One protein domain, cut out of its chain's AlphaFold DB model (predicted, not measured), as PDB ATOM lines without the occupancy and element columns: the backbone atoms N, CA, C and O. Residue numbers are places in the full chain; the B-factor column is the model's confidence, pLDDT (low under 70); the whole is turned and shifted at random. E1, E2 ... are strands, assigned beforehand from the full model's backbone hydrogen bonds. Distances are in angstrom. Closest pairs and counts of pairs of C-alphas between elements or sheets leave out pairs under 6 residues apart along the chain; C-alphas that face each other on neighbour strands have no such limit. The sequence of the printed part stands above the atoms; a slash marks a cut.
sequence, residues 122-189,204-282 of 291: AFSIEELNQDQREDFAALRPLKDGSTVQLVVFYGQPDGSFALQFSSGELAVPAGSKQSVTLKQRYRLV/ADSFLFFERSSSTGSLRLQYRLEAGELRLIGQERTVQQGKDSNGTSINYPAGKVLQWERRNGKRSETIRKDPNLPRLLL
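AT A GLANCE: This is residues 122 to 189 and 204 to 282 of the 291 residues of an uncharacterized protein of Leeia aquatica (UniProt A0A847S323). A long, strongly twisted wall of seven strands, E5 to E11, has a smaller twisted sheet, E1 to E4, over part of one face near its E5 end, as a sandwich whose sheets are only partly face to face. The far strands E9, E10 and E11 are not covered by the small sheet, and the wall runs on past it. The printed part has 147 residues with eleven named strands, E1 to E11 in chain order, and no named helix: all strand. Both sheets are antiparallel, in the orders E1 E2 E3 E4 and E5 E6 E7 E8 E9 E10 E11. The whole is compact, with a radius of gyration of the C-alphas of 16.6 A and spans of 54 by 37 by 28 A.

IN THESE COORDINATES: E1, residues 123 to 126, begins at C-alpha 123, (256.763, 280.266, 269.730). E2 is residues 135 to 141, E3 residues 147 to 155, 26.1 A long, and E4 residues 161 to 166. E5 is residues 177 to 182 and E6 residues 207 to 214. E7, residues 217 to 226, is 29.6 A long; E8, residues 229 to 241, is the longest strand at 36.6 A, beginning at C-alpha 229, (267.120, 294.990, 266.623). E9 is residues 244 to 251, E10 residues 256 to 263, and E11 residues 266 to 273, ending at C-alpha 273, (281.377, 285.875, 246.645).

HOW THE PARTS SIT: E1 to E4 form a meander, each strand the antiparallel neighbour of the one before, as do E6 to E11. In the hairpin E1 and E2, N 124 and O 137 are 2.9 A apart, within hydrogen-bond range; in E2 and E3, N 140 and O 149 are at 2.8 A; in E3 and E4, N 152 and O 165 at 2.9 A. The sandwich, two sheets face to face, has 38 pairs of C-alphas within 10 A, with the strands of one at 52 degrees to those of the other. The closest C-alphas of E1 and E5 are those of Ser 124 and Leu 182, 6.3 A apart; those of E4 and E8 are Phe 165 and Glu 229, 7.3 A. Edge strand E5 pairs with E6 through N 177 and O 213, 2.9 A. Onward, N 210 and O 221 of E6 and E7 are at 2.8 A, N 220 and O 236 of E7 and E8 at 2.7 A, N 237 and O 248 of E8 and E9 at 2.8 A, N 258 and O 249 of E9 and E10 at 2.7 A, and N 268 and O 261 of E10 and edge strand E11 at 2.8 A.

THE WHOLE: The two C-alphas farthest apart, those of Asp 158 and Asn 264, are 54.4 A apart. Residues 190 to 203 are not printed, and C-alphas 189 and 204 across this cut are 8.3 A apart. Of the links printed whole, none is long. Mean pLDDT of the printed part is 75.0; 40 residues are under 70, among them 172 to 189 and 274 to 282.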
ATOM      1  N   ALA A 122     253.863 278.468 266.498       69.88
ATOM      2  CA  ALA A 122     255.133 278.077 267.070       69.88
ATOM      3  C   ALA A 122     255.772 279.316 267.703       69.88
ATOM      4  O   ALA A 122     256.066 280.289 267.000       69.88
ATOM      5  N   PHE A 123     255.985 279.268 269.015       76.44
ATOM      6  CA  PHE A 123     256.763 280.266 269.730       76.44
ATOM      7  C   PHE A 123     257.886 279.612 270.528       76.44
ATOM      8  O   PHE A 123     257.812 278.443 270.904       76.44
ATOM      9  N   SER A 124     258.926 280.394 270.773       76.00
ATOM     10  CA  SER A 124     259.996 280.090 271.714       76.00
ATOM     11  C   SER A 124     260.005 281.175 272.784       76.00
ATOM     12  O   SER A 124     259.724 282.334 272.473       76.00
ATOM     13  N   ILE A 125     260.274 280.776 274.025       79.06
ATOM     14  CA  ILE A 125     260.352 281.663 275.182       79.06
ATOM     15  C   ILE A 125     261.753 281.531 275.777       79.06
ATOM     16  O   ILE A 125     262.092 280.455 276.269       79.06
ATOM     17  N   GLU A 126     262.542 282.601 275.727       79.75
ATOM     18  CA  GLU A 126     263.899 282.697 276.291       79.75
ATOM     19  C   GLU A 126     264.240 284.174 276.565       79.75
ATOM     20  O   GLU A 126     263.506 285.055 276.141       79.75
ATOM     21  N   GLU A 127     265.354 284.469 277.234       82.44
ATOM     22  CA  GLU A 127     265.823 285.845 277.492       82.44
ATOM     23  C   GLU A 127     266.565 286.423 276.269       82.44
ATOM     24  O   GLU A 127     267.777 286.271 276.129       82.44
ATOM     25  N   LEU A 128     265.869 287.068 275.338       81.00
ATOM     26  CA  LEU A 128     266.455 287.542 274.081       81.00
ATOM     27  C   LEU A 128     267.324 288.786 274.257       81.00
ATOM     28  O   LEU A 128     268.361 288.887 273.593       81.00
ATOM     29  N   ASN A 129     266.905 289.723 275.105       81.19
ATOM     30  CA  ASN A 129     267.483 291.068 275.212       81.19
ATOM     31  C   ASN A 129     268.393 291.287 276.442       81.19
ATOM     32  O   ASN A 129     268.815 292.419 276.671       81.19
ATOM     33  N   GLN A 130     268.715 290.227 277.191       81.81
ATOM     34  CA  GLN A 130     269.569 290.264 278.390       81.81
ATOM     35  C   GLN A 130     269.008 291.117 279.548       81.81
ATOM     36  O   GLN A 130     269.762 291.651 280.364       81.81
ATOM     37  N   ASP A 131     267.685 291.284 279.624       83.81
ATOM     38  CA  ASP A 131     267.023 292.057 280.680       83.81
ATOM     39  C   ASP A 131     266.585 291.219 281.895       83.81
ATOM     40  O   ASP A 131     265.870 291.714 282.777       83.81
ATOM     41  N   GLN A 132     267.031 289.960 281.948       84.44
ATOM     42  CA  GLN A 132     266.680 288.966 282.953       84.44
ATOM     43  C   GLN A 132     265.176 288.679 283.038       84.44
ATOM     44  O   GLN A 132     264.675 288.292 284.098       84.44
ATOM     45  N   ARG A 133     264.448 288.828 281.928       88.00
ATOM     46  CA  ARG A 133     263.063 288.379 281.773       88.00
ATOM     47  C   ARG A 133     262.956 287.384 280.627       88.00
ATOM     48  O   ARG A 133     263.804 287.291 279.749       88.00
ATOM     49  N   GLU A 134     261.916 286.561 280.685       88.62
ATOM     50  CA  GLU A 134     261.564 285.743 279.533       88.62
ATOM     51  C   GLU A 134     260.958 286.654 278.462       88.62
ATOM     52  O   GLU A 134     260.038 287.415 278.751       88.62
ATOM     53  N   ASP A 135     261.446 286.541 277.234       88.31
ATOM     54  CA  ASP A 135     260.880 287.121 276.021       88.31
ATOM     55  C   ASP A 135     260.204 286.013 275.215       88.31
ATOM     56  O   ASP A 135     260.465 284.830 275.442       88.31
ATOM     57  N   PHE A 136     259.355 286.355 274.243       89.12
ATOM     58  CA  PHE A 136     258.851 285.353 273.307       89.12
ATOM     59  C   PHE A 136     258.987 285.782 271.851       89.12
ATOM     60  O   PHE A 136     258.655 286.902 271.461       89.12
ATOM     61  N   ALA A 137     259.452 284.850 271.026       86.06
ATOM     62  CA  ALA A 137     259.528 284.984 269.581       86.06
ATOM     63  C   ALA A 137     258.557 284.006 268.927       86.06
ATOM     64  O   ALA A 137     258.463 282.850 269.336       86.06
ATOM     65  N   ALA A 138     257.846 284.452 267.902       86.62
ATOM     66  CA  ALA A 138     256.773 283.695 267.283       86.62
ATOM     67  C   ALA A 138     256.701 283.943 265.774       86.62
ATOM     68  O   ALA A 138     257.157 284.969 265.269       86.62
ATOM     69  N   LEU A 139     256.104 283.000 265.046       83.00
ATOM     70  CA  LEU A 139     255.816 283.167 263.624       83.00
ATOM     71  C   LEU A 139     254.346 283.444 263.409       83.00
ATOM     72  O   LEU A 139     253.485 282.618 263.708       83.00
ATOM     73  N   ARG A 140     254.073 284.579 262.792       86.75
ATOM     74  CA  ARG A 140     252.747 284.935 262.337       86.75
ATOM     75  C   ARG A 140     252.573 284.488 260.887       86.75
ATOM     76  O   ARG A 140     253.210 285.079 260.018       86.75
ATOM     77  N   PRO A 141     251.726 283.494 260.580       82.38
ATOM     78  CA  PRO A 141     251.310 283.273 259.202       82.38
ATOM     79  C   PRO A 141     250.483 284.471 258.720       82.38
ATOM     80  O   PRO A 141     249.650 284.999 259.462       82.38
ATOM     81  N   LEU A 142     250.710 284.902 257.484       84.31
ATOM     82  CA  LEU A 142     249.897 285.932 256.837       84.31
ATOM     83  C   LEU A 142     248.798 285.281 255.983       84.31
ATOM     84  O   LEU A 142     248.703 284.054 255.896       84.31
ATOM     85  N   LYS A 143     247.913 286.104 255.406       78.06
ATOM     86  CA  LYS A 143     246.634 285.661 254.810       78.06
ATOM     87  C   LYS A 143     246.775 284.589 253.726       78.06
ATOM     88  O   LYS A 143     245.859 283.794 253.550       78.06
ATOM     89  N   ASP A 144     247.890 284.572 253.008       77.06
ATOM     90  CA  ASP A 144     248.141 283.628 251.919       77.06
ATOM     91  C   ASP A 144     248.651 282.256 252.406       77.06
ATOM     92  O   ASP A 144     248.696 281.300 251.633       77.06
ATOM     93  N   GLY A 145     249.063 282.138 253.677       71.81
ATOM     94  CA  GLY A 145     249.719 280.950 254.238       71.81
ATOM     95  C   GLY A 145     251.089 280.621 253.620       71.81
ATOM     96  O   GLY A 145     251.795 279.737 254.121       71.81
ATOM     97  N   SER A 146     251.472 281.329 252.555       74.56
ATOM     98  CA  SER A 146     252.765 281.268 251.880       74.56
ATOM     99  C   SER A 146     253.742 282.312 252.386       74.56
ATOM    100  O   SER A 146     254.891 282.280 251.969       74.56
ATOM    101  N   THR A 147     253.350 283.193 253.299       79.69
ATOM    102  CA  THR A 147     254.269 284.109 253.973       79.69
ATOM    103  C   THR A 147     254.127 284.023 255.489       79.69
ATOM    104  O   THR A 147     253.057 283.737 256.040       79.69
ATOM    105  N   VAL A 148     255.245 284.220 256.186       80.62
ATOM    106  CA  VAL A 148     255.290 284.353 257.644       80.62
ATOM    107  C   VAL A 148     256.017 285.627 258.030       80.62
ATOM    108  O   VAL A 148     256.873 286.118 257.303       80.62
ATOM    109  N   GLN A 149     255.701 286.133 259.207       85.06
ATOM    110  CA  GLN A 149     256.389 287.243 259.835       85.06
ATOM    111  C   GLN A 149     256.948 286.763 261.172       85.06
ATOM    112  O   GLN A 149     256.224 286.169 261.973       85.06
ATOM    113  N   LEU A 150     258.238 286.986 261.406       83.69
ATOM    114  CA  LEU A 150     258.831 286.801 262.720       83.69
ATOM    115  C   LEU A 150     258.433 287.990 263.586       83.69
ATOM    116  O   LEU A 150     258.700 289.133 263.226       83.69
ATOM    117  N   VAL A 151     257.843 287.717 264.737       88.81
ATOM    118  CA  VAL A 151     257.503 288.733 265.727       88.81
ATOM    119  C   VAL A 151     258.174 288.398 267.048       88.81
ATOM    120  O   VAL A 151     258.299 287.226 267.404       88.81
ATOM    121  N   VAL A 152     258.622 289.424 267.760       88.19
ATOM    122  CA  VAL A 152     259.255 289.288 269.070       88.19
ATOM    123  C   VAL A 152     258.606 290.236 270.045       88.19
ATOM    124  O   VAL A 152     258.389 291.413 269.748       88.19
ATOM    125  N   PHE A 153     258.332 289.698 271.220       92.12
ATOM    126  CA  PHE A 153     257.792 290.424 272.338       92.12
ATOM    127  C   PHE A 153     258.763 290.330 273.505       92.12
ATOM    128  O   PHE A 153     259.202 289.227 273.834       92.12
ATOM    129  N   TYR A 154     259.061 291.462 274.136       92.50
ATOM    130  CA  TYR A 154     259.892 291.466 275.335       92.50
ATOM    131  C   TYR A 154     259.061 291.356 276.602       92.50
ATOM    132  O   TYR A 154     257.997 291.987 276.714       92.50
ATOM    133  N   GLY A 155     259.570 290.568 277.545       90.50
ATOM    134  CA  GLY A 155     259.035 290.444 278.887       90.50
ATOM    135  C   GLY A 155     259.062 291.787 279.601       90.50
ATOM    136  O   GLY A 155     260.039 292.533 279.558       90.50
ATOM    137  N   GLN A 156     257.959 292.121 280.254       92.56
ATOM    138  CA  GLN A 156     257.809 293.339 281.036       92.56
ATOM    139  C   GLN A 156     257.960 293.030 282.534       92.56
ATOM    140  O   GLN A 156     257.764 291.883 282.948       92.56
ATOM    141  N   PRO A 157     258.290 294.024 283.382       89.25
ATOM    142  CA  PRO A 157     258.441 293.815 284.826       89.25
ATOM    143  C   PRO A 157     257.201 293.236 285.527       89.25
ATOM    144  O   PRO A 157     257.329 292.603 286.570       89.25
ATOM    145  N   ASP A 158     256.010 293.435 284.962       88.50
ATOM    146  CA  ASP A 158     254.740 292.907 285.473       88.50
ATOM    147  C   ASP A 158     254.434 291.467 285.005       88.50
ATOM    148  O   ASP A 158     253.357 290.939 285.281       88.50
ATOM    149  N   GLY A 159     255.358 290.825 284.280       85.75
ATOM    150  CA  GLY A 159     255.175 289.492 283.700       85.75
ATOM    151  C   GLY A 159     254.298 289.467 282.441       85.75
ATOM    152  O   GLY A 159     253.957 288.385 281.948       85.75
ATOM    153  N   SER A 160     253.909 290.635 281.921       91.00
ATOM    154  CA  SER A 160     253.296 290.761 280.601       91.00
ATOM    155  C   SER A 160     254.358 290.774 279.498       91.00
ATOM    156  O   SER A 160     255.561 290.762 279.754       91.00
ATOM    157  N   PHE A 161     253.907 290.790 278.247       92.88
ATOM    158  CA  PHE A 161     254.777 290.894 277.084       92.88
ATOM    159  C   PHE A 161     254.328 292.052 276.196       92.88
ATOM    160  O   PHE A 161     253.129 292.239 275.967       92.88
ATOM    161  N   ALA A 162     255.285 292.801 275.654       91.44
ATOM    162  CA  ALA A 162     255.033 293.895 274.717       91.44
ATOM    163  C   ALA A 162     255.682 293.590 273.367       91.44
ATOM    164  O   ALA A 162     256.816 293.126 273.342       91.44
ATOM    165  N   LEU A 163     254.981 293.847 272.257       91.38
ATOM    166  CA  LEU A 163     255.535 293.686 270.908       91.38
ATOM    167  C   LEU A 163     256.674 294.691 270.705       91.38
ATOM    168  O   LEU A 163     256.486 295.878 270.946       91.38
ATOM    169  N   GLN A 164     257.827 294.206 270.254       88.75
ATOM    170  CA  GLN A 164     259.042 295.017 270.102       88.75
ATOM    171  C   GLN A 164     259.583 294.962 268.683       88.75
ATOM    172  O   GLN A 164     260.024 295.968 268.140       88.75
ATOM    173  N   PHE A 165     259.507 293.791 268.054       81.38
ATOM    174  CA  PHE A 165     260.003 293.608 266.703       81.38
ATOM    175  C   PHE A 165     259.017 292.820 265.857       81.38
ATOM    176  O   PHE A 165     258.376 291.873 266.314       81.38
ATOM    177  N   SER A 166     258.951 293.204 264.590       81.06
ATOM    178  CA  SER A 166     258.195 292.515 263.562       81.06
ATOM    179  C   SER A 166     259.003 292.561 262.273       81.06
ATOM    180  O   SER A 166     259.322 293.641 261.778       81.06
ATOM    181  N   SER A 167     259.362 291.401 261.729       76.94
ATOM    182  CA  SER A 167     260.100 291.333 260.471       76.94
ATOM    183  C   SER A 167     259.236 291.789 259.293       76.94
ATOM    184  O   SER A 167     258.013 291.902 259.395       76.94
ATOM    185  N   GLY A 168     259.854 291.964 258.126       75.56
ATOM    186  CA  GLY A 168     259.112 291.919 256.865       75.56
ATOM    187  C   GLY A 168     258.490 290.539 256.613       75.56
ATOM    188  O   GLY A 168     258.691 289.593 257.383       75.56
ATOM    189  N   GLU A 169     257.745 290.424 255.516       80.62
ATOM    190  CA  GLU A 169     257.170 289.153 255.073       80.62
ATOM    191  C   GLU A 169     258.267 288.212 254.560       80.62
ATOM    192  O   GLU A 169     259.128 288.590 253.764       80.62
ATOM    193  N   LEU A 170     258.232 286.965 255.014       73.38
ATOM    194  CA  LEU A 170     259.157 285.915 254.615       73.38
ATOM    195  C   LEU A 170     258.374 284.883 253.818       73.38
ATOM    196  O   LEU A 170     257.495 284.218 254.363       73.38
ATOM    197  N   ALA A 171     258.692 284.740 252.533       71.56
ATOM    198  CA  ALA A 171     258.073 283.734 251.681       71.56
ATOM    199  C   ALA A 171     258.406 282.315 252.159       71.56
ATOM    200  O   ALA A 171     259.533 282.006 252.558       71.56
ATOM    201  N   VAL A 172     257.417 281.431 252.077       65.62
ATOM    202  CA  VAL A 172     257.482 280.077 252.598       65.62
ATOM    203  C   VAL A 172     256.880 279.060 251.630       65.62
ATOM    204  O   VAL A 172     255.757 279.241 251.162       65.62
ATOM    205  N   PRO A 173     257.588 277.950 251.339       62.25
ATOM    206  CA  PRO A 173     257.067 276.903 250.462       62.25
ATOM    207  C   PRO A 173     255.785 276.280 251.024       62.25
ATOM    208  O   PRO A 173     255.718 276.007 252.220       62.25
ATOM    209  N   ALA A 174     254.786 275.994 250.190       61.19
ATOM    210  CA  ALA A 174     253.543 275.355 250.631       61.19
ATOM    211  C   ALA A 174     253.783 273.995 251.337       61.19
ATOM    212  O   ALA A 174     254.746 273.286 251.044       61.19
ATOM    213  N   GLY A 175     252.910 273.629 252.286       62.78
ATOM    214  CA  GLY A 175     252.850 272.274 252.866       62.78
ATOM    215  C   GLY A 175     253.969 271.861 253.838       62.78
ATOM    216  O   GLY A 175     254.131 270.672 254.099       62.78
ATOM    217  N   SER A 176     254.758 272.788 254.384       60.28
ATOM    218  CA  SER A 176     255.858 272.440 255.304       60.28
ATOM    219  C   SER A 176     255.467 272.543 256.782       60.28
ATOM    220  O   SER A 176     254.671 273.403 257.164       60.28
ATOM    221  N   LYS A 177     256.086 271.704 257.625       63.19
ATOM    222  CA  LYS A 177     255.965 271.785 259.085       63.19
ATOM    223  C   LYS A 177     256.806 272.953 259.591       63.19
ATOM    224  O   LYS A 177     257.997 273.039 259.290       63.19
ATOM    225  N   GLN A 178     256.173 273.858 260.324       61.88
ATOM    226  CA  GLN A 178     256.813 275.056 260.856       61.88
ATOM    227  C   GLN A 178     257.382 274.755 262.242       61.88
ATOM    228  O   GLN A 178     256.666 274.242 263.097       61.88
ATOM    229  N   SER A 179     258.648 275.097 262.463       59.62
ATOM    230  CA  SER A 179     259.245 275.129 263.794       59.62
ATOM    231  C   SER A 179     260.020 276.431 263.978       59.62
ATOM    232  O   SER A 179     260.627 276.966 263.051       59.62
ATOM    233  N   VAL A 180     259.981 276.971 265.187       56.88
ATOM    234  CA  VAL A 180     260.916 278.010 265.622       56.88
ATOM    235  C   VAL A 180     261.824 277.334 266.620       56.88
ATOM    236  O   VAL A 180     261.337 276.692 267.548       56.88
ATOM    237  N   THR A 181     263.130 277.444 266.427       59.94
ATOM    238  CA  THR A 181     264.089 276.925 267.398       59.94
ATOM    239  C   THR A 181     265.070 278.027 267.702       59.94
ATOM    240  O   THR A 181     266.092 278.179 267.038       59.94
ATOM    241  N   LEU A 182     264.761 278.804 268.726       57.44
ATOM    242  CA  LEU A 182     265.744 279.703 269.286       57.44
ATOM    243  C   LEU A 182     266.901 278.860 269.843       57.44
ATOM    244  O   LEU A 182     266.705 277.792 270.422       57.44
ATOM    245  N   LYS A 183     268.126 279.267 269.516       59.41
ATOM    246  CA  LYS A 183     269.330 278.673 270.088       59.41
ATOM    247  C   LYS A 183     270.226 279.816 270.494       59.41
ATOM    248  O   LYS A 183     271.000 280.313 269.674       59.41
ATOM    249  N   GLN A 184     270.157 280.200 271.757       52.81
ATOM    250  CA  GLN A 184     271.199 281.032 272.329       52.81
ATOM    251  C   GLN A 184     272.524 280.275 272.288       52.81
ATOM    252  O   GLN A 184     272.655 279.163 272.799       52.81
ATOM    253  N   ARG A 185     273.518 280.863 271.623       51.25
ATOM    254  CA  ARG A 185     274.885 280.352 271.639       51.25
ATOM    255  C   ARG A 185     275.757 281.401 272.301       51.25
ATOM    256  O   ARG A 185     276.219 282.327 271.647       51.25
ATOM    257  N   TYR A 186     276.043 281.187 273.575       40.94
ATOM    258  CA  TYR A 186     277.081 281.920 274.283       40.94
ATOM    259  C   TYR A 186     278.427 281.597 273.625       40.94
ATOM    260  O   TYR A 186     278.947 280.485 273.731       40.94
ATOM    261  N   ARG A 187     278.974 282.544 272.860       39.94
ATOM    262  CA  ARG A 187     280.372 282.484 272.436       39.94
ATOM    263  C   ARG A 187     281.177 283.225 273.491       39.94
ATOM    264  O   ARG A 187     281.092 284.444 273.577       39.94
ATOM    265  N   LEU A 188     281.984 282.490 274.251       36.19
ATOM    266  CA  LEU A 188     283.062 283.087 275.031       36.19
ATOM    267  C   LEU A 188     284.038 283.723 274.038       36.19
ATOM    268  O   LEU A 188     284.785 283.027 273.346       36.19
ATOM    269  N   VAL A 189     283.978 285.044 273.893       41.09
ATOM    270  CA  VAL A 189     285.009 285.790 273.178       41.09
ATOM    271  C   VAL A 189     286.157 285.955 274.166       41.09
ATOM    272  O   VAL A 189     286.164 286.879 274.968       41.09
ATOM    273  N   ALA A 204     277.618 287.787 274.802       53.06
ATOM    274  CA  ALA A 204     276.833 286.699 274.255       53.06
ATOM    275  C   ALA A 204     276.151 287.195 272.973       53.06
ATOM    276  O   ALA A 204     275.307 288.088 273.012       53.06
ATOM    277  N   ASP A 205     276.532 286.632 271.826       61.78
ATOM    278  CA  ASP A 205     275.766 286.816 270.597       61.78
ATOM    279  C   ASP A 205     274.483 285.969 270.705       61.78
ATOM    280  O   ASP A 205     274.514 284.743 270.555       61.78
ATOM    281  N   SER A 206     273.340 286.612 270.942       63.44
ATOM    282  CA  SER A 206     272.036 285.951 270.856       63.44
ATOM    283  C   SER A 206     271.678 285.722 269.387       63.44
ATOM    284  O   SER A 206     271.500 286.673 268.618       63.44
ATOM    285  N   PHE A 207     271.570 284.451 268.989       69.38
ATOM    286  CA  PHE A 207     271.111 284.059 267.660       69.38
ATOM    287  C   PHE A 207     269.716 283.452 267.735       69.38
ATOM    288  O   PHE A 207     269.471 282.533 268.512       69.38
ATOM    289  N   LEU A 208     268.826 283.899 266.859       67.88
ATOM    290  CA  LEU A 208     267.537 283.255 266.647       67.88
ATOM    291  C   LEU A 208     267.595 282.443 265.363       67.88
ATOM    292  O   LEU A 208     267.816 282.992 264.283       67.88
ATOM    293  N   PHE A 209     267.383 281.133 265.485       73.69
ATOM    294  CA  PHE A 209     267.218 280.266 264.333       73.69
ATOM    295  C   PHE A 209     265.732 280.002 264.115       73.69
ATOM    296  O   PHE A 209     264.983 279.572 264.989       73.69
ATOM    297  N   PHE A 210     265.290 280.251 262.903       67.56
ATOM    298  CA  PHE A 210     264.020 279.748 262.428       67.56
ATOM    299  C   PHE A 210     264.338 278.576 261.517       67.56
ATOM    300  O   PHE A 210     265.197 278.717 260.656       67.56
ATOM    301  N   GLU A 211     263.693 277.428 261.699       71.56
ATOM    302  CA  GLU A 211     263.876 276.282 260.814       71.56
ATOM    303  C   GLU A 211     262.525 275.700 260.441       71.56
ATOM    304  O   GLU A 211     261.751 275.263 261.285       71.56
ATOM    305  N   ARG A 212     262.253 275.638 259.148       66.12
ATOM    306  CA  ARG A 212     261.074 274.990 258.600       66.12
ATOM    307  C   ARG A 212     261.510 273.801 257.777       66.12
ATOM    308  O   ARG A 212     262.364 273.951 256.911       66.12
ATOM    309  N   SER A 213     260.873 272.659 257.997       66.62
ATOM    310  CA  SER A 213     261.220 271.409 257.325       66.62
ATOM    311  C   SER A 213     259.986 270.763 256.692       66.62
ATOM    312  O   SER A 213     258.867 270.818 257.200       66.62
ATOM    313  N   SER A 214     260.188 270.167 255.526       71.56
ATOM    314  CA  SER A 214     259.228 269.371 254.758       71.56
ATOM    315  C   SER A 214     259.895 268.068 254.333       71.56
ATOM    316  O   SER A 214     261.112 267.929 254.437       71.56
ATOM    317  N   SER A 215     259.116 267.144 253.774       72.00
ATOM    318  CA  SER A 215     259.664 265.960 253.100       72.00
ATOM    319  C   SER A 215     260.572 266.305 251.912       72.00
ATOM    320  O   SER A 215     261.393 265.487 251.517       72.00
ATOM    321  N   THR A 216     260.441 267.507 251.344       75.38
ATOM    322  CA  THR A 216     261.179 267.952 250.154       75.38
ATOM    323  C   THR A 216     262.341 268.892 250.463       75.38
ATOM    324  O   THR A 216     262.998 269.366 249.541       75.38
ATOM    325  N   GLY A 217     262.607 269.213 251.733       77.12
ATOM    326  CA  GLY A 217     263.659 270.165 252.086       77.12
ATOM    327  C   GLY A 217     263.387 271.006 253.327       77.12
ATOM    328  O   GLY A 217     262.341 270.874 253.963       77.12
ATOM    329  N   SER A 218     264.325 271.898 253.643       78.44
ATOM    330  CA  SER A 218     264.248 272.817 254.777       78.44
ATOM    331  C   SER A 218     264.658 274.250 254.421       78.44
ATOM    332  O   SER A 218     265.380 274.495 253.457       78.44
ATOM    333  N   LEU A 219     264.175 275.214 255.200       75.94
ATOM    334  CA  LEU A 219     264.609 276.606 255.199       75.94
ATOM    335  C   LEU A 219     264.987 276.971 256.629       75.94
ATOM    336  O   LEU A 219     264.140 276.911 257.516       75.94
ATOM    337  N   ARG A 220     266.232 277.381 256.837       81.25
ATOM    338  CA  ARG A 220     266.735 277.905 258.095       81.25
ATOM    339  C   ARG A 220     267.085 279.379 257.933       81.25
ATOM    340  O   ARG A 220     267.846 279.729 257.041       81.25
ATOM    341  N   LEU A 221     266.552 280.245 258.779       79.62
ATOM    342  CA  LEU A 221     266.923 281.658 258.859       79.62
ATOM    343  C   LEU A 221     267.672 281.874 260.168       79.62
ATOM    344  O   LEU A 221     267.302 281.299 261.188       79.62
ATOM    345  N   GLN A 222     268.726 282.676 260.134       81.75
ATOM    346  CA  GLN A 222     269.524 283.020 261.299       81.75
ATOM    347  C   GLN A 222     269.483 284.526 261.494       81.75
ATOM    348  O   GLN A 222     269.946 285.280 260.638       81.75
ATOM    349  N   TYR A 223     268.967 284.950 262.637       79.69
ATOM    350  CA  TYR A 223     268.966 286.333 263.080       79.69
ATOM    351  C   TYR A 223     269.975 286.519 264.207       79.69
ATOM    352  O   TYR A 223     270.270 285.575 264.941       79.69
ATOM    353  N   ARG A 224     270.485 287.737 264.351       80.12
ATOM    354  CA  ARG A 224     271.282 288.187 265.491       80.12
ATOM    355  C   ARG A 224     270.633 289.431 266.080       80.12
ATOM    356  O   ARG A 224     270.219 290.299 265.318       80.12
ATOM    357  N   LEU A 225     270.577 289.521 267.405       71.00
ATOM    358  CA  LEU A 225     270.181 290.753 268.080       71.00
ATOM    359  C   LEU A 225     271.366 291.730 268.124       71.00
ATOM    360  O   LEU A 225     272.390 291.439 268.739       71.00
ATOM    361  N   GLU A 226     271.244 292.880 267.465       75.19
ATOM    362  CA  GLU A 226     272.239 293.957 267.468       75.19
ATOM    363  C   GLU A 226     271.552 295.262 267.890       75.19
ATOM    364  O   GLU A 226     270.656 295.735 267.201       75.19
ATOM    365  N   ALA A 227     271.965 295.837 269.027       73.50
ATOM    366  CA  ALA A 227     271.427 297.101 269.552       73.50
ATOM    367  C   ALA A 227     269.886 297.130 269.694       73.50
ATOM    368  O   ALA A 227     269.250 298.134 269.394       73.50
ATOM    369  N   GLY A 228     269.287 296.020 270.142       63.72
ATOM    370  CA  GLY A 228     267.833 295.894 270.308       63.72
ATOM    371  C   GLY A 228     267.071 295.517 269.032       63.72
ATOM    372  O   GLY A 228     265.870 295.280 269.096       63.72
ATOM    373  N   GLU A 229     267.747 295.381 267.888       67.50
ATOM    374  CA  GLU A 229     267.120 294.990 266.623       67.50
ATOM    375  C   GLU A 229     267.560 293.597 266.168       67.50
ATOM    376  O   GLU A 229     268.747 293.264 266.164       67.50
ATOM    377  N   LEU A 230     266.609 292.767 265.728       69.19
ATOM    378  CA  LEU A 230     266.934 291.494 265.091       69.19
ATOM    379  C   LEU A 230     267.320 291.704 263.629       69.19
ATOM    380  O   LEU A 230     266.504 292.085 262.790       69.19
ATOM    381  N   ARG A 231     268.562 291.358 263.302       76.81
ATOM    382  CA  ARG A 231     269.106 291.424 261.946       76.81
ATOM    383  C   ARG A 231     269.262 290.037 261.361       76.81
ATOM    384  O   ARG A 231     269.857 289.165 261.987       76.81
ATOM    385  N   LEU A 232     268.751 289.830 260.149       77.19
ATOM    386  CA  LEU A 232     268.966 288.586 259.415       77.19
ATOM    387  C   LEU A 232     270.438 288.505 258.994       77.19
ATOM    388  O   LEU A 232     270.913 289.303 258.190       77.19
ATOM    389  N   ILE A 233     271.158 287.523 259.529       80.94
ATOM    390  CA  ILE A 233     272.585 287.321 259.262       80.94
ATOM    391  C   ILE A 233     272.881 286.056 258.457       80.94
ATOM    392  O   ILE A 233     273.966 285.928 257.887       80.94
ATOM    393  N   GLY A 234     271.915 285.145 258.331       80.81
ATOM    394  CA  GLY A 234     272.062 283.999 257.449       80.81
ATOM    395  C   GLY A 234     270.752 283.374 257.000       80.81
ATOM    396  O   GLY A 234     269.721 283.502 257.654       80.81
ATOM    397  N   GLN A 235     270.808 282.679 255.870       82.69
ATOM    398  CA  GLN A 235     269.697 281.913 255.319       82.69
ATOM    399  C   GLN A 235     270.236 280.630 254.690       82.69
ATOM    400  O   GLN A 235     271.090 280.682 253.820       82.69
ATOM    401  N   GLU A 236     269.727 279.473 255.081       83.38
ATOM    402  CA  GLU A 236     270.079 278.178 254.517       83.38
ATOM    403  C   GLU A 236     268.832 277.496 253.959       83.38
ATOM    404  O   GLU A 236     267.878 277.228 254.676       83.38
ATOM    405  N   ARG A 237     268.827 277.203 252.663       81.06
ATOM    406  CA  ARG A 237     267.795 276.412 252.002       81.06
ATOM    407  C   ARG A 237     268.379 275.058 251.643       81.06
ATOM    408  O   ARG A 237     269.414 275.007 250.990       81.06
ATOM    409  N   THR A 238     267.690 273.991 252.011       82.50
ATOM    410  CA  THR A 238     267.986 272.616 251.608       82.50
ATOM    411  C   THR A 238     266.813 272.084 250.801       82.50
ATOM    412  O   THR A 238     265.664 272.277 251.186       82.50
ATOM    413  N   VAL A 239     267.085 271.382 249.711       81.75
ATOM    414  CA  VAL A 239     266.119 270.580 248.959       81.75
ATOM    415  C   VAL A 239     266.545 269.122 249.090       81.75
ATOM    416  O   VAL A 239     267.719 268.801 248.908       81.75
ATOM    417  N   GLN A 240     265.608 268.249 249.446       81.69
ATOM    418  CA  GLN A 240     265.821 266.806 249.555       81.69
ATOM    419  C   GLN A 240     265.137 266.087 248.395       81.69
ATOM    420  O   GLN A 240     263.963 266.331 248.113       81.69
ATOM    421  N   GLN A 241     265.865 265.174 247.752       79.12
ATOM    422  CA  GLN A 241     265.351 264.307 246.698       79.12
ATOM    423  C   GLN A 241     265.902 262.888 246.902       79.12
ATOM    424  O   GLN A 241     267.003 262.543 246.473       79.12
ATOM    425  N   GLY A 242     265.141 262.050 247.609       83.62
ATOM    426  CA  GLY A 242     265.591 260.711 247.995       83.62
ATOM    427  C   GLY A 242     266.734 260.766 249.013       83.62
ATOM    428  O   GLY A 242     266.577 261.338 250.087       83.62
ATOM    429  N   LYS A 243     267.879 260.148 248.690       76.38
ATOM    430  CA  LYS A 243     269.098 260.189 249.528       76.38
ATOM    431  C   LYS A 243     269.994 261.393 249.234       76.38
ATOM    432  O   LYS A 243     270.932 261.652 249.990       76.38
ATOM    433  N   ASP A 244     269.708 262.105 248.151       80.38
ATOM    434  CA  ASP A 244     270.484 263.249 247.719       80.38
ATOM    435  C   ASP A 244     269.842 264.541 248.223       80.38
ATOM    436  O   ASP A 244     268.634 264.635 248.467       80.38
ATOM    437  N   SER A 245     270.673 265.554 248.423       83.25
ATOM    438  CA  SER A 245     270.205 266.886 248.792       83.25
ATOM    439  C   SER A 245     271.078 267.941 248.151       83.25
ATOM    440  O   SER A 245     272.267 267.731 247.945       83.25
ATOM    441  N   ASN A 246     270.507 269.090 247.847       85.38
ATOM    442  CA  ASN A 246     271.280 270.269 247.499       85.38
ATOM    443  C   ASN A 246     270.815 271.434 248.355       85.38
ATOM    444  O   ASN A 246     269.738 271.402 248.949       85.38
ATOM    445  N   GLY A 247     271.652 272.448 248.470       83.31
ATOM    446  CA  GLY A 247     271.327 273.579 249.296       83.31
ATOM    447  C   GLY A 247     272.122 274.817 248.965       83.31
ATOM    448  O   GLY A 247     273.121 274.810 248.247       83.31
ATOM    449  N   THR A 248     271.623 275.923 249.488       79.12
ATOM    450  CA  THR A 248     272.267 277.227 249.434       79.12
ATOM    451  C   THR A 248     272.280 277.784 250.843       79.12
ATOM    452  O   THR A 248     271.232 277.861 251.468       79.12
ATOM    453  N   SER A 249     273.446 278.165 251.344       80.88
ATOM    454  CA  SER A 249     273.617 278.893 252.595       80.88
ATOM    455  C   SER A 249     274.157 280.282 252.283       80.88
ATOM    456  O   SER A 249     275.120 280.440 251.544       80.88
ATOM    457  N   ILE A 250     273.507 281.303 252.810       79.06
ATOM    458  CA  ILE A 250     273.819 282.709 252.625       79.06
ATOM    459  C   ILE A 250     274.296 283.228 253.974       79.06
ATOM    460  O   ILE A 250     273.634 283.011 254.986       79.06
ATOM    461  N   ASN A 251     275.433 283.916 253.976       76.88
ATOM    462  CA  ASN A 251     275.932 284.685 255.107       76.88
ATOM    463  C   ASN A 251     275.929 286.161 254.697       76.88
ATOM    464  O   ASN A 251     276.785 286.587 253.914       76.88
ATOM    465  N   TYR A 252     274.945 286.912 255.198       75.12
ATOM    466  CA  TYR A 252     274.744 288.312 254.823       75.12
ATOM    467  C   TYR A 252     275.898 289.209 255.297       75.12
ATOM    468  O   TYR A 252     276.432 289.929 254.455       75.12
ATOM    469  N   PRO A 253     276.381 289.127 256.559       68.25
ATOM    470  CA  PRO A 253     277.519 289.931 257.008       68.25
ATOM    471  C   PRO A 253     278.790 289.707 256.187       68.25
ATOM    472  O   PRO A 253     279.559 290.636 255.962       68.25
ATOM    473  N   ALA A 254     279.026 288.474 255.732       70.06
ATOM    474  CA  ALA A 254     280.214 288.138 254.957       70.06
ATOM    475  C   ALA A 254     280.063 288.386 253.445       70.06
ATOM    476  O   ALA A 254     281.055 288.229 252.730       70.06
ATOM    477  N   GLY A 255     278.859 288.696 252.944       74.81
ATOM    478  CA  GLY A 255     278.582 288.788 251.504       74.81
ATOM    479  C   GLY A 255     278.888 287.483 250.756       74.81
ATOM    480  O   GLY A 255     279.433 287.497 249.648       74.81
ATOM    481  N   LYS A 256     278.625 286.331 251.390       75.38
ATOM    482  CA  LYS A 256     278.976 285.005 250.854       75.38
ATOM    483  C   LYS A 256     277.735 284.164 250.602       75.38
ATOM    484  O   LYS A 256     276.886 284.025 251.483       75.38
ATOM    485  N   VAL A 257     277.704 283.521 249.439       81.62
ATOM    486  CA  VAL A 257     276.766 282.447 249.110       81.62
ATOM    487  C   VAL A 257     277.553 281.147 248.995       81.62
ATOM    488  O   VAL A 257     278.443 281.007 248.162       81.62
ATOM    489  N   LEU A 258     277.224 280.180 249.834       81.50
ATOM    490  CA  LEU A 258     277.680 278.806 249.744       81.50
ATOM    491  C   LEU A 258     276.601 277.990 249.035       81.50
ATOM    492  O   LEU A 258     275.520 277.787 249.577       81.50
ATOM    493  N   GLN A 259     276.895 277.482 247.847       84.25
ATOM    494  CA  GLN A 259     276.097 276.422 247.238       84.25
ATOM    495  C   GLN A 259     276.725 275.086 247.608       84.25
ATOM    496  O   GLN A 259     277.946 274.937 247.563       84.25
ATOM    497  N   TRP A 260     275.912 274.117 248.000       84.94
ATOM    498  CA  TRP A 260     276.401 272.786 248.321       84.94
ATOM    499  C   TRP A 260     275.468 271.718 247.773       84.94
ATOM    500  O   TRP A 260     274.262 271.913 247.647       84.94
ATOM    501  N   GLU A 261     276.035 270.567 247.456       86.38
ATOM    502  CA  GLU A 261     275.302 269.397 247.004       86.38
ATOM    503  C   GLU A 261     275.813 268.181 247.767       86.38
ATOM    504  O   GLU A 261     277.000 268.055 248.046       86.38
ATOM    505  N   ARG A 262     274.917 267.283 248.155       85.44
ATOM    506  CA  ARG A 262     275.231 266.003 248.770       85.44
ATOM    507  C   ARG A 262     274.681 264.901 247.873       85.44
ATOM    508  O   ARG A 262     273.467 264.732 247.797       85.44
ATOM    509  N   ARG A 263     275.582 264.147 247.240       84.06
ATOM    510  CA  ARG A 263     275.263 262.962 246.429       84.06
ATOM    511  C   ARG A 263     275.834 261.719 247.082       84.06
ATOM    512  O   ARG A 263     277.025 261.694 247.401       84.06
ATOM    513  N   ASN A 264     275.013 260.692 247.289       83.00
ATOM    514  CA  ASN A 264     275.441 259.435 247.919       83.00
ATOM    515  C   ASN A 264     276.209 259.656 249.242       83.00
ATOM    516  O   ASN A 264     277.246 259.044 249.495       83.00
ATOM    517  N   GLY A 265     275.746 260.604 250.064       79.19
ATOM    518  CA  GLY A 265     276.366 260.958 251.348       79.19
ATOM    519  C   GLY A 265     277.618 261.845 251.271       79.19
ATOM    520  O   GLY A 265     278.012 262.403 252.295       79.19
ATOM    521  N   LYS A 266     278.216 262.059 250.091       82.75
ATOM    522  CA  LYS A 266     279.372 262.956 249.916       82.75
ATOM    523  C   LYS A 266     278.913 264.378 249.621       82.75
ATOM    524  O   LYS A 266     278.115 264.574 248.711       82.75
ATOM    525  N   ARG A 267     279.425 265.358 250.375       86.44
ATOM    526  CA  ARG A 267     279.141 266.787 250.175       86.44
ATOM    527  C   ARG A 267     280.195 267.422 249.264       86.44
ATOM    528  O   ARG A 267     281.384 267.294 249.539       86.44
ATOM    529  N   SER A 268     279.759 268.114 248.219       86.06
ATOM    530  CA  SER A 268     280.547 269.064 247.436       86.06
ATOM    531  C   SER A 268     280.070 270.484 247.739       86.06
ATOM    532  O   SER A 268     278.891 270.725 248.004       86.06
ATOM    533  N   GLU A 269     281.001 271.433 247.744       89.81
ATOM    534  CA  GLU A 269     280.744 272.820 248.125       89.81
ATOM    535  C   GLU A 269     281.332 273.769 247.080       89.81
ATOM    536  O   GLU A 269     282.412 273.541 246.538       89.81
ATOM    537  N   THR A 270     280.614 274.845 246.778       87.31
ATOM    538  CA  THR A 270     281.065 275.935 245.913       87.31
ATOM    539  C   THR A 270     280.748 277.254 246.597       87.31
ATOM    540  O   THR A 270     279.586 277.621 246.780       87.31
ATOM    541  N   ILE A 271     281.795 277.977 246.984       85.06
ATOM    542  CA  ILE A 271     281.671 279.303 247.586       85.06
ATOM    543  C   ILE A 271     281.674 280.335 246.466       85.06
ATOM    544  O   ILE A 271     282.625 280.421 245.690       85.06
ATOM    545  N   ARG A 272     280.631 281.158 246.415       80.12
ATOM    546  CA  ARG A 272     280.563 282.343 245.566       80.12
ATOM    547  C   ARG A 272     280.586 283.579 246.459       80.12
ATOM    548  O   ARG A 272     279.782 283.710 247.382       80.12
ATOM    549  N   LYS A 273     281.526 284.489 246.196       72.88
ATOM    550  CA  LYS A 273     281.377 285.875 246.645       72.88
ATOM    551  C   LYS A 273     280.388 286.514 245.689       72.88
ATOM    552  O   LYS A 273     280.659 286.555 244.493       72.88
ATOM    553  N   ASP A 274     279.251 286.945 246.207       66.88
ATOM    554  CA  ASP A 274     278.255 287.623 245.396       66.88
ATOM    555  C   ASP A 274     278.221 289.095 245.825       66.88
ATOM    556  O   ASP A 274     277.724 289.396 246.911       66.88
ATOM    557  N   PRO A 275     278.788 290.017 245.026       53.19
ATOM    558  CA  PRO A 275     278.760 291.444 245.337       53.19
ATOM    559  C   PRO A 275     277.343 292.031 245.254       53.19
ATOM    560  O   PRO A 275     277.109 293.118 245.775       53.19
ATOM    561  N   ASN A 276     276.410 291.306 244.628       56.91
ATOM    562  CA  ASN A 276     275.013 291.681 244.455       56.91
ATOM    563  C   ASN A 276     274.079 290.883 245.369       56.91
ATOM    564  O   ASN A 276     272.863 290.999 245.203       56.91
ATOM    565  N   LEU A 277     274.612 290.106 246.332       55.72
ATOM    566  CA  LEU A 277     273.807 289.604 247.443       55.72
ATOM    567  C   LEU A 277     273.083 290.814 248.007       55.72
ATOM    568  O   LEU A 277     273.737 291.758 248.467       55.72
ATOM    569  N   PRO A 278     271.759 290.858 247.872       47.38
ATOM    570  CA  PRO A 278     271.113 292.124 247.984       47.38
ATOM    571  C   PRO A 278     271.310 292.649 249.401       47.38
ATOM    572  O   PRO A 278     270.994 291.968 250.376       47.38
ATOM    573  N   ARG A 279     271.710 293.920 249.512       47.91
ATOM    574  CA  ARG A 279     271.425 294.715 250.716       47.91
ATOM    575  C   ARG A 279     269.918 294.686 251.077       47.91
ATOM    576  O   ARG A 279     269.564 295.132 252.156       47.91
ATOM    577  N   LEU A 280     269.051 294.127 250.214       36.31
ATOM    578  CA  LEU A 280     267.580 294.013 250.285       36.31
ATOM    579  C   LEU A 280     267.012 293.132 251.417       36.31
ATOM    580  O   LEU A 280     265.833 292.802 251.367       36.31
ATOM    581  N   LEU A 281     267.789 292.747 252.429       39.78
ATOM    582  CA  LEU A 281     267.228 292.223 253.688       39.78
ATOM    583  C   LEU A 281     267.762 292.943 254.930       39.78
ATOM    584  O   LEU A 281     267.441 292.547 256.049       39.78
ATOM    585  N   LEU A 282     268.498 294.047 254.753       39.75
ATOM    586  CA  LEU A 282     268.318 295.150 255.686       39.75
ATOM    587  C   LEU A 282     266.885 295.618 255.423       39.75
ATOM    588  O   LEU A 282     266.616 296.049 254.295       39.75
TER     589      LEU A 282